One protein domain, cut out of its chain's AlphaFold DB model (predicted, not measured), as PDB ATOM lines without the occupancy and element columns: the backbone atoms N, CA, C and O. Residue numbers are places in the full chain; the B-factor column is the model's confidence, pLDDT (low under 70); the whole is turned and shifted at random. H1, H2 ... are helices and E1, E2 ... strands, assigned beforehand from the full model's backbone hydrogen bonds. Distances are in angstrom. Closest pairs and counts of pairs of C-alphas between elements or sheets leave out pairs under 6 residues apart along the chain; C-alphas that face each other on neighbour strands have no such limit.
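AT A GLANCE: This is residues 16 to 80 of the 81 residues of an uncharacterized protein of Bacillus sp. SN10 (UniProt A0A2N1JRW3). One strongly twisted, curled sheet of five antiparallel strands bends part way round a single helix, H1, which packs on one face and comes near both edge strands, E4 and E5; the other face is bare. The first four strands fold back and forth as successive hairpins, and after H1 the chain returns to add E5 beside E1. The printed part has 65 residues, with elements in the order E1 E2 E3 E4 H1 E5 and the sheet order E4 E3 E2 E1 E5. The class is mixed, helices and strands, and the whole is compact, with a radius of gyration of the C-alphas of 11.5 A and spans of 34 by 23 by 21 A.

HOW THE PARTS SIT: E1, residues 16 to 21, and E2, residues 26 to 34, form a hairpin, with N 17 and O 29 within hydrogen-bond range at 2.8 A. E2 and E3, residues 38 to 43, form the next hairpin, with N 32 and O 40 2.9 A apart. The pairing is staggered: E2 pairs with E1 over residues 26 to 30 and with E3 over residues 30 to 34. E3 and E4, residues 46 to 51, form a third hairpin, with N 48 and O 41 at 2.8 A. E1 to E4 make a meander, each strand the antiparallel neighbour of the one before. H1, residues 55 to 64, is on the sheet at a height over the sheet of 7.0 A, and H1 and the sheet E4 E3 E2 E1 E5 make two layers, a helix on one face of a sheet. H1 lies over none of the strands, but only just: 2 of its 10 C-alphas fall on E4 and 2 on E3. Its closest C-alphas to E4 are those of Leu 58 and Cys 51, 5.8 A apart. In H1 every O i to N i+4 pair is within hydrogen-bond range. E5, residues 73 to 79, is antiparallel to E1 at 167 degrees, with N 18 and O 77 at 2.9 A. The closest C-alphas of H1 and E5 are those of Ile 62 and Ile 73, 7.5 A apart. E4 and E5 are apart.

IN THESE COORDINATES: E1 begins at C-alpha 16 (160.787, 186.746, 139.730) and measures 15.7 A. E2, the longest strand, measures 24.3 A and ends at C-alpha 34 (145.736, 188.593, 145.572). E3 measures 15.3 A, E4 15.6 A and H1 14.2 A. E5 measures 17.3 A and ends at C-alpha 79 (163.361, 185.937, 135.498).

THE WHOLE: The two C-alphas farthest apart are those of Ile 35 and Asp 69, at 34.5 A. The printed part has no cut and no long link. The mean pLDDT of the printed part is 87.9, E4 has a mean of 76, and no printed residue is under 70.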
ATOM      1  N   VAL A  16     159.926 186.174 138.697       94.31
ATOM      2  CA  VAL A  16     160.787 186.746 139.730       94.31
ATOM      3  C   VAL A  16     161.409 188.029 139.204       94.31
ATOM      4  O   VAL A  16     162.048 188.031 138.158       94.31
ATOM      5  N   VAL A  17     161.252 189.118 139.946       93.25
ATOM      6  CA  VAL A  17     161.871 190.409 139.651       93.25
ATOM      7  C   VAL A  17     162.919 190.691 140.712       93.25
ATOM      8  O   VAL A  17     162.608 190.760 141.902       93.25
ATOM      9  N   VAL A  18     164.164 190.861 140.290       93.06
ATOM     10  CA  VAL A  18     165.245 191.333 141.156       93.06
ATOM     11  C   VAL A  18     165.394 192.831 140.941       93.06
ATOM     12  O   VAL A  18     165.583 193.254 139.808       93.06
ATOM     13  N   ILE A  19     165.285 193.622 142.006       92.06
ATOM     14  CA  ILE A  19     165.353 195.087 141.974       92.06
ATOM     15  C   ILE A  19     166.556 195.545 142.793       92.06
ATOM     16  O   ILE A  19     166.696 195.164 143.959       92.06
ATOM     17  N   THR A  20     167.399 196.386 142.199       91.44
ATOM     18  CA  THR A  20     168.445 197.137 142.898       91.44
ATOM     19  C   THR A  20     167.906 198.524 143.223       91.44
ATOM     20  O   THR A  20     167.647 199.329 142.330       91.44
ATOM     21  N   TRP A  21     167.697 198.784 144.509       90.25
ATOM     22  CA  TRP A  21     167.147 200.040 145.010       90.25
ATOM     23  C   TRP A  21     168.255 201.077 145.226       90.25
ATOM     24  O   TRP A  21     169.304 200.755 145.782       90.25
ATOM     25  N   TYR A  22     168.007 202.329 144.846       83.81
ATOM     26  CA  TYR A  22     168.974 203.422 144.962       83.81
ATOM     27  C   TYR A  22     169.345 203.671 146.430       83.81
ATOM     28  O   TYR A  22     168.478 203.970 147.251       83.81
ATOM     29  N   ASN A  23     170.636 203.559 146.765       77.25
ATOM     30  CA  ASN A  23     171.181 203.611 148.139       77.25
ATOM     31  C   ASN A  23     170.741 202.483 149.092       77.25
ATOM     32  O   ASN A  23     170.969 202.582 150.301       77.25
ATOM     33  N   PHE A  24     170.126 201.416 148.585       77.19
ATOM     34  CA  PHE A  24     169.664 200.281 149.386       77.19
ATOM     35  C   PHE A  24     170.181 198.952 148.814       77.19
ATOM     36  O   PHE A  24     171.026 198.892 147.925       77.19
ATOM     37  N   GLU A  25     169.714 197.853 149.395       88.81
ATOM     38  CA  GLU A  25     170.078 196.496 149.003       88.81
ATOM     39  C   GLU A  25     169.333 196.015 147.750       88.81
ATOM     40  O   GLU A  25     168.217 196.440 147.447       88.81
ATOM     41  N   THR A  26     169.947 195.073 147.031       91.38
ATOM     42  CA  THR A  26     169.291 194.357 145.933       91.38
ATOM     43  C   THR A  26     168.389 193.267 146.495       91.38
ATOM     44  O   THR A  26     168.813 192.476 147.337       91.38
ATOM     45  N   MET A  27     167.148 193.211 146.019       91.88
ATOM     46  CA  MET A  27     166.113 192.332 146.557       91.88
ATOM     47  C   MET A  27     165.364 191.584 145.466       91.88
ATOM     48  O   MET A  27     165.070 192.131 144.409       91.88
ATOM     49  N   SER A  28     165.023 190.327 145.753       92.56
ATOM     50  CA  SER A  28     164.235 189.468 144.870       92.56
ATOM     51  C   SER A  28     162.779 189.437 145.315       92.56
ATOM     52  O   SER A  28     162.483 189.177 146.484       92.56
ATOM     53  N   TYR A  29     161.875 189.623 144.363       94.19
ATOM     54  CA  TYR A  29     160.435 189.593 144.569       94.19
ATOM     55  C   TYR A  29     159.775 188.650 143.576       94.19
ATOM     56  O   TYR A  29     160.257 188.477 142.464       94.19
ATOM     57  N   LYS A  30     158.647 188.065 143.960       95.56
ATOM     58  CA  LYS A  30     157.800 187.278 143.070       95.56
ATOM     59  C   LYS A  30     156.559 188.074 142.701       95.56
ATOM     60  O   LYS A  30     155.940 188.669 143.581       95.56
ATOM     61  N   VAL A  31     156.186 188.062 141.429       94.75
ATOM     62  CA  VAL A  31     154.933 188.652 140.960       94.75
ATOM     63  C   VAL A  31     153.782 187.768 141.421       94.75
ATOM     64  O   VAL A  31     153.719 186.586 141.077       94.75
ATOM     65  N   MET A  32     152.878 188.332 142.208       94.56
ATOM     66  CA  MET A  32     151.746 187.632 142.804       94.56
ATOM     67  C   MET A  32     150.454 188.393 142.525       94.56
ATOM     68  O   MET A  32     150.472 189.605 142.333       94.56
ATOM     69  N   GLU A  33     149.335 187.681 142.542       93.31
ATOM     70  CA  GLU A  33     147.990 188.252 142.491       93.31
ATOM     71  C   GLU A  33     147.237 187.837 143.757       93.31
ATOM     72  O   GLU A  33     147.323 186.687 144.192       93.31
ATOM     73  N   ASP A  34     146.537 188.787 144.367       89.75
ATOM     74  CA  ASP A  34     145.736 188.593 145.572       89.75
ATOM     75  C   ASP A  34     144.412 189.352 145.438       89.75
ATOM     76  O   ASP A  34     144.362 190.420 144.829       89.75
ATOM     77  N   ILE A  35     143.337 188.800 146.005       86.00
ATOM     78  CA  ILE A  35     141.979 189.348 145.866       86.00
ATOM     79  C   ILE A  35     141.872 190.754 146.468       86.00
ATOM     80  O   ILE A  35     141.193 191.610 145.902       86.00
ATOM     81  N   ASP A  36     142.553 191.010 147.585       85.06
ATOM     82  CA  ASP A  36     142.450 192.278 148.306       85.06
ATOM     83  C   ASP A  36     143.463 193.313 147.794       85.06
ATOM     84  O   ASP A  36     143.238 194.520 147.904       85.06
ATOM     85  N   LYS A  37     144.598 192.853 147.255       81.81
ATOM     86  CA  LYS A  37     145.754 193.708 146.912       81.81
ATOM     87  C   LYS A  37     146.011 193.855 145.415       81.81
ATOM     88  O   LYS A  37     146.861 194.660 145.032       81.81
ATOM     89  N   GLY A  38     145.343 193.061 144.586       90.25
ATOM     90  CA  GLY A  38     145.642 192.954 143.166       90.25
ATOM     91  C   GLY A  38     147.028 192.363 142.903       90.25
ATOM     92  O   GLY A  38     147.530 191.504 143.638       90.25
ATOM     93  N   ILE A  39     147.657 192.836 141.836       92.62
ATOM     94  CA  ILE A  39     148.934 192.351 141.320       92.62
ATOM     95  C   ILE A  39     150.076 193.110 141.985       92.62
ATOM     96  O   ILE A  39     150.104 194.341 141.985       92.62
ATOM     97  N   HIS A  40     151.024 192.388 142.572       94.06
ATOM     98  CA  HIS A  40     152.069 192.995 143.386       94.06
ATOM     99  C   HIS A  40     153.375 192.197 143.420       94.06
ATOM    100  O   HIS A  40     153.420 191.026 143.039       94.06
ATOM    101  N   LEU A  41     154.443 192.829 143.915       93.50
ATOM    102  CA  LEU A  41     155.726 192.179 144.179       93.50
ATOM    103  C   LEU A  41     155.801 191.689 145.634       93.50
ATOM    104  O   LEU A  41     155.755 192.461 146.589       93.50
ATOM    105  N   SER A  42     155.947 190.382 145.827       93.94
ATOM    106  CA  SER A  42     155.969 189.749 147.149       93.94
ATOM    107  C   SER A  42     157.345 189.181 147.493       93.94
ATOM    108  O   SER A  42     158.004 188.584 146.642       93.94
ATOM    109  N   ARG A  43     157.779 189.327 148.749       87.81
ATOM    110  CA  ARG A  43     158.963 188.662 149.320       87.81
ATOM    111  C   ARG A  43     158.623 188.064 150.697       87.81
ATOM    112  O   ARG A  43     157.583 188.402 151.267       87.81
ATOM    113  N   PRO A  44     159.465 187.192 151.280       78.25
ATOM    114  CA  PRO A  44     159.224 186.688 152.630       78.25
ATOM    115  C   PRO A  44     159.047 187.848 153.623       78.25
ATOM    116  O   PRO A  44     159.944 188.670 153.791       78.25
ATOM    117  N   TYR A  45     157.874 187.914 154.260       71.69
ATOM    118  CA  TYR A  45     157.508 188.883 155.307       71.69
ATOM    119  C   TYR A  45     157.383 190.359 154.891       71.69
ATOM    120  O   TYR A  45     157.231 191.219 155.757       71.69
ATOM    121  N   ALA A  46     157.403 190.681 153.595       75.06
ATOM    122  CA  ALA A  46     157.189 192.046 153.115       75.06
ATOM    123  C   ALA A  46     156.674 192.057 151.670       75.06
ATOM    124  O   ALA A  46     156.953 191.150 150.893       75.06
ATOM    125  N   TYR A  47     155.945 193.105 151.298       74.50
ATOM    126  CA  TYR A  47     155.509 193.337 149.923       74.50
ATOM    127  C   TYR A  47     156.052 194.680 149.429       74.50
ATOM    128  O   TYR A  47     156.265 195.604 150.214       74.50
ATOM    129  N   ALA A  48     156.286 194.766 148.128       73.62
ATOM    130  CA  ALA A  48     156.608 195.982 147.398       73.62
ATOM    131  C   ALA A  48     155.615 196.113 146.240       73.62
ATOM    132  O   ALA A  48     155.065 195.107 145.811       73.62
ATOM    133  N   TYR A  49     155.379 197.333 145.753       76.75
ATOM    134  CA  TYR A  49     154.568 197.636 144.564       76.75
ATOM    135  C   TYR A  49     153.245 196.869 144.421       76.75
ATOM    136  O   TYR A  49     153.235 195.720 144.003       76.75
ATOM    137  N   ALA A  50     152.113 197.531 144.658       79.38
ATOM    138  CA  ALA A  50     150.794 196.982 144.341       79.38
ATOM    139  C   ALA A  50     150.125 197.758 143.198       79.38
ATOM    140  O   ALA A  50     150.222 198.989 143.114       79.38
ATOM    141  N   CYS A  51     149.442 197.017 142.334       77.75
ATOM    142  CA  CYS A  51     148.690 197.477 141.180       77.75
ATOM    143  C   CYS A  51     147.359 196.711 141.119       77.75
ATOM    144  O   CYS A  51     147.336 195.488 141.030       77.75
ATOM    145  N   ASN A  52     146.232 197.424 141.093       76.38
ATOM    146  CA  ASN A  52     144.903 196.798 141.047       76.38
ATOM    147  C   ASN A  52     144.450 196.396 139.628       76.38
ATOM    148  O   ASN A  52     143.299 196.009 139.456       76.38
ATOM    149  N   LYS A  53     145.294 196.570 138.603       78.69
ATOM    150  CA  LYS A  53     144.900 196.453 137.190       78.69
ATOM    151  C   LYS A  53     145.472 195.207 136.514       78.69
ATOM    152  O   LYS A  53     144.749 194.238 136.321       78.69
ATOM    153  N   ASN A  54     146.736 195.260 136.094       87.44
ATOM    154  CA  ASN A  54     147.423 194.203 135.351       87.44
ATOM    155  C   ASN A  54     148.942 194.243 135.639       87.44
ATOM    156  O   ASN A  54     149.447 195.128 136.336       87.44
ATOM    157  N   THR A  55     149.666 193.254 135.122       90.62
ATOM    158  CA  THR A  55     151.120 193.140 135.267       90.62
ATOM    159  C   THR A  55     151.900 194.174 134.450       90.62
ATOM    160  O   THR A  55     152.990 194.559 134.871       90.62
ATOM    161  N   ASP A  56     151.349 194.683 133.345       90.38
ATOM    162  CA  ASP A  56     151.987 195.730 132.531       90.38
ATOM    163  C   ASP A  56     152.059 197.060 133.289       90.38
ATOM    164  O   ASP A  56     153.098 197.712 133.305       90.38
ATOM    165  N   ASP A  57     150.989 197.428 133.997       89.19
ATOM    166  CA  ASP A  57     150.950 198.593 134.884       89.19
ATOM    167  C   ASP A  57     151.967 198.449 136.036       89.19
ATOM    168  O   ASP A  57     152.584 199.429 136.459       89.19
ATOM    169  N   LEU A  58     152.173 197.224 136.539       91.38
ATOM    170  CA  LEU A  58     153.198 196.948 137.549       91.38
ATOM    171  C   LEU A  58     154.610 197.150 136.977       91.38
ATOM    172  O   LEU A  58     155.435 197.798 137.617       91.38
ATOM    173  N   LEU A  59     154.879 196.640 135.772       91.62
ATOM    174  CA  LEU A  59     156.161 196.826 135.090       91.62
ATOM    175  C   LEU A  59     156.420 198.296 134.744       91.62
ATOM    176  O   LEU A  59     157.529 198.787 134.950       91.62
ATOM    177  N   GLN A  60     155.407 199.012 134.257       90.38
ATOM    178  CA  GLN A  60     155.529 200.434 133.955       90.38
ATOM    179  C   GLN A  60     155.891 201.227 135.207       90.38
ATOM    180  O   GLN A  60     156.782 202.063 135.157       90.38
ATOM    181  N   ARG A  61     155.291 200.906 136.356       89.88
ATOM    182  CA  ARG A  61     155.616 201.575 137.618       89.88
ATOM    183  C   ARG A  61     157.065 201.355 138.063       89.88
ATOM    184  O   ARG A  61     157.682 202.277 138.580       89.88
ATOM    185  N   ILE A  62     157.611 200.156 137.854       90.56
ATOM    186  CA  ILE A  62     159.033 199.873 138.111       90.56
ATOM    187  C   ILE A  62     159.913 200.748 137.205       90.56
ATOM    188  O   ILE A  62     160.885 201.329 137.675       90.56
ATOM    189  N   LYS A  63     159.558 200.867 135.918       91.25
ATOM    190  CA  LYS A  63     160.277 201.708 134.949       91.25
ATOM    191  C   LYS A  63     160.187 203.191 135.300       91.25
ATOM    192  O   LYS A  63     161.196 203.882 135.239       91.25
ATOM    193  N   ASP A  64     159.014 203.667 135.705       90.06
ATOM    194  CA  ASP A  64     158.812 205.055 136.119       90.06
ATOM    195  C   ASP A  64     159.730 205.395 137.302       90.06
ATOM    196  O   ASP A  64     160.409 206.416 137.265       90.06
ATOM    197  N   ASP A  65     159.857 204.489 138.276       90.12
ATOM    198  CA  ASP A  65     160.722 204.638 139.456       90.12
ATOM    199  C   ASP A  65     162.237 204.547 139.157       90.12
ATOM    200  O   ASP A  65     163.060 204.883 140.018       90.12
ATOM    201  N   MET A  66     162.616 204.133 137.941       90.06
ATOM    202  CA  MET A  66     163.985 204.242 137.411       90.06
ATOM    203  C   MET A  66     164.259 205.572 136.706       90.06
ATOM    204  O   MET A  66     165.408 205.874 136.379       90.06
ATOM    205  N   THR A  67     163.221 206.354 136.413       87.06
ATOM    206  CA  THR A  67     163.319 207.568 135.598       87.06
ATOM    207  C   THR A  67     162.955 208.816 136.399       87.06
ATOM    208  O   THR A  67     162.197 208.770 137.361       87.06
ATOM    209  N   GLY A  68     163.506 209.964 136.002       82.19
ATOM    210  CA  GLY A  68     163.281 211.252 136.664       82.19
ATOM    211  C   GLY A  68     164.503 211.763 137.427       82.19
ATOM    212  O   GLY A  68     165.583 211.183 137.362       82.19
ATOM    213  N   ASP A  69     164.331 212.885 138.130       82.44
ATOM    214  CA  ASP A  69     165.442 213.611 138.767       82.44
ATOM    215  C   ASP A  69     165.970 212.930 140.043       82.44
ATOM    216  O   ASP A  69     167.101 213.176 140.452       82.44
ATOM    217  N   ASN A  70     165.159 212.074 140.678       83.06
ATOM    218  CA  ASN A  70     165.523 211.308 141.874       83.06
ATOM    219  C   ASN A  70     165.007 209.861 141.752       83.06
ATOM    220  O   ASN A  70     164.003 209.526 142.386       83.06
ATOM    221  N   PRO A  71     165.642 209.015 140.919       86.88
ATOM    222  CA  PRO A  71     165.224 207.628 140.756       86.88
ATOM    223  C   PRO A  71     165.420 206.849 142.063       86.88
ATOM    224  O   PRO A  71     166.405 207.041 142.778       86.88
ATOM    225  N   VAL A  72     164.475 205.965 142.378       90.19
ATOM    226  CA  VAL A  72     164.533 205.098 143.570       90.19
ATOM    227  C   VAL A  72     164.944 203.667 143.228       90.19
ATOM    228  O   VAL A  72     165.349 202.922 144.120       90.19
ATOM    229  N   ILE A  73     164.892 203.289 141.949       91.31
ATOM    230  CA  ILE A  73     165.429 202.033 141.417       91.31
ATOM    231  C   ILE A  73     166.612 202.348 140.500       91.31
ATOM    232  O   ILE A  73     166.514 203.182 139.607       91.31
ATOM    233  N   GLU A  74     167.727 201.647 140.694       91.50
ATOM    234  CA  GLU A  74     168.892 201.714 139.805       91.50
ATOM    235  C   GLU A  74     168.740 200.784 138.602       91.50
ATOM    236  O   GLU A  74     169.088 201.143 137.479       91.50
ATOM    237  N   ASN A  75     168.247 199.569 138.847       91.25
ATOM    238  CA  ASN A  75     168.036 198.555 137.824       91.25
ATOM    239  C   ASN A  75     167.035 197.491 138.295       91.25
ATOM    240  O   ASN A  75     166.859 197.277 139.500       91.25
ATOM    241  N   TYR A  76     166.450 196.758 137.349       92.62
ATOM    242  CA  TYR A  76     165.746 195.511 137.624       92.62
ATOM    243  C   TYR A  76     166.136 194.408 136.636       92.62
ATOM    244  O   TYR A  76     166.733 194.636 135.585       92.62
ATOM    245  N   THR A  77     165.823 193.164 136.979       93.94
ATOM    246  CA  THR A  77     165.970 192.009 136.088       93.94
ATOM    247  C   THR A  77     164.798 191.066 136.294       93.94
ATOM    248  O   THR A  77     164.468 190.726 137.432       93.94
ATOM    249  N   ILE A  78     164.175 190.644 135.195       93.69
ATOM    250  CA  ILE A  78     163.034 189.725 135.201       93.69
ATOM    251  C   ILE A  78     163.520 188.318 134.859       93.69
ATOM    252  O   ILE A  78     164.140 188.088 133.821       93.69
ATOM    253  N   PHE A  79     163.190 187.364 135.721       92.38
ATOM    254  CA  PHE A  79     163.361 185.937 135.498       92.38
ATOM    255  C   PHE A  79     161.984 185.319 135.281       92.38
ATOM    256  O   PHE A  79     161.144 185.308 136.186       92.38
ATOM    257  N   LYS A  80     161.762 184.821 134.063       92.50
ATOM    258  CA  LYS A  80     160.520 184.147 133.693       92.50
ATOM    259  C   LYS A  80     160.358 182.841 134.467       92.50
ATOM    260  O   LYS A  80     161.346 182.139 134.693       92.50
TER     261      LYS A  80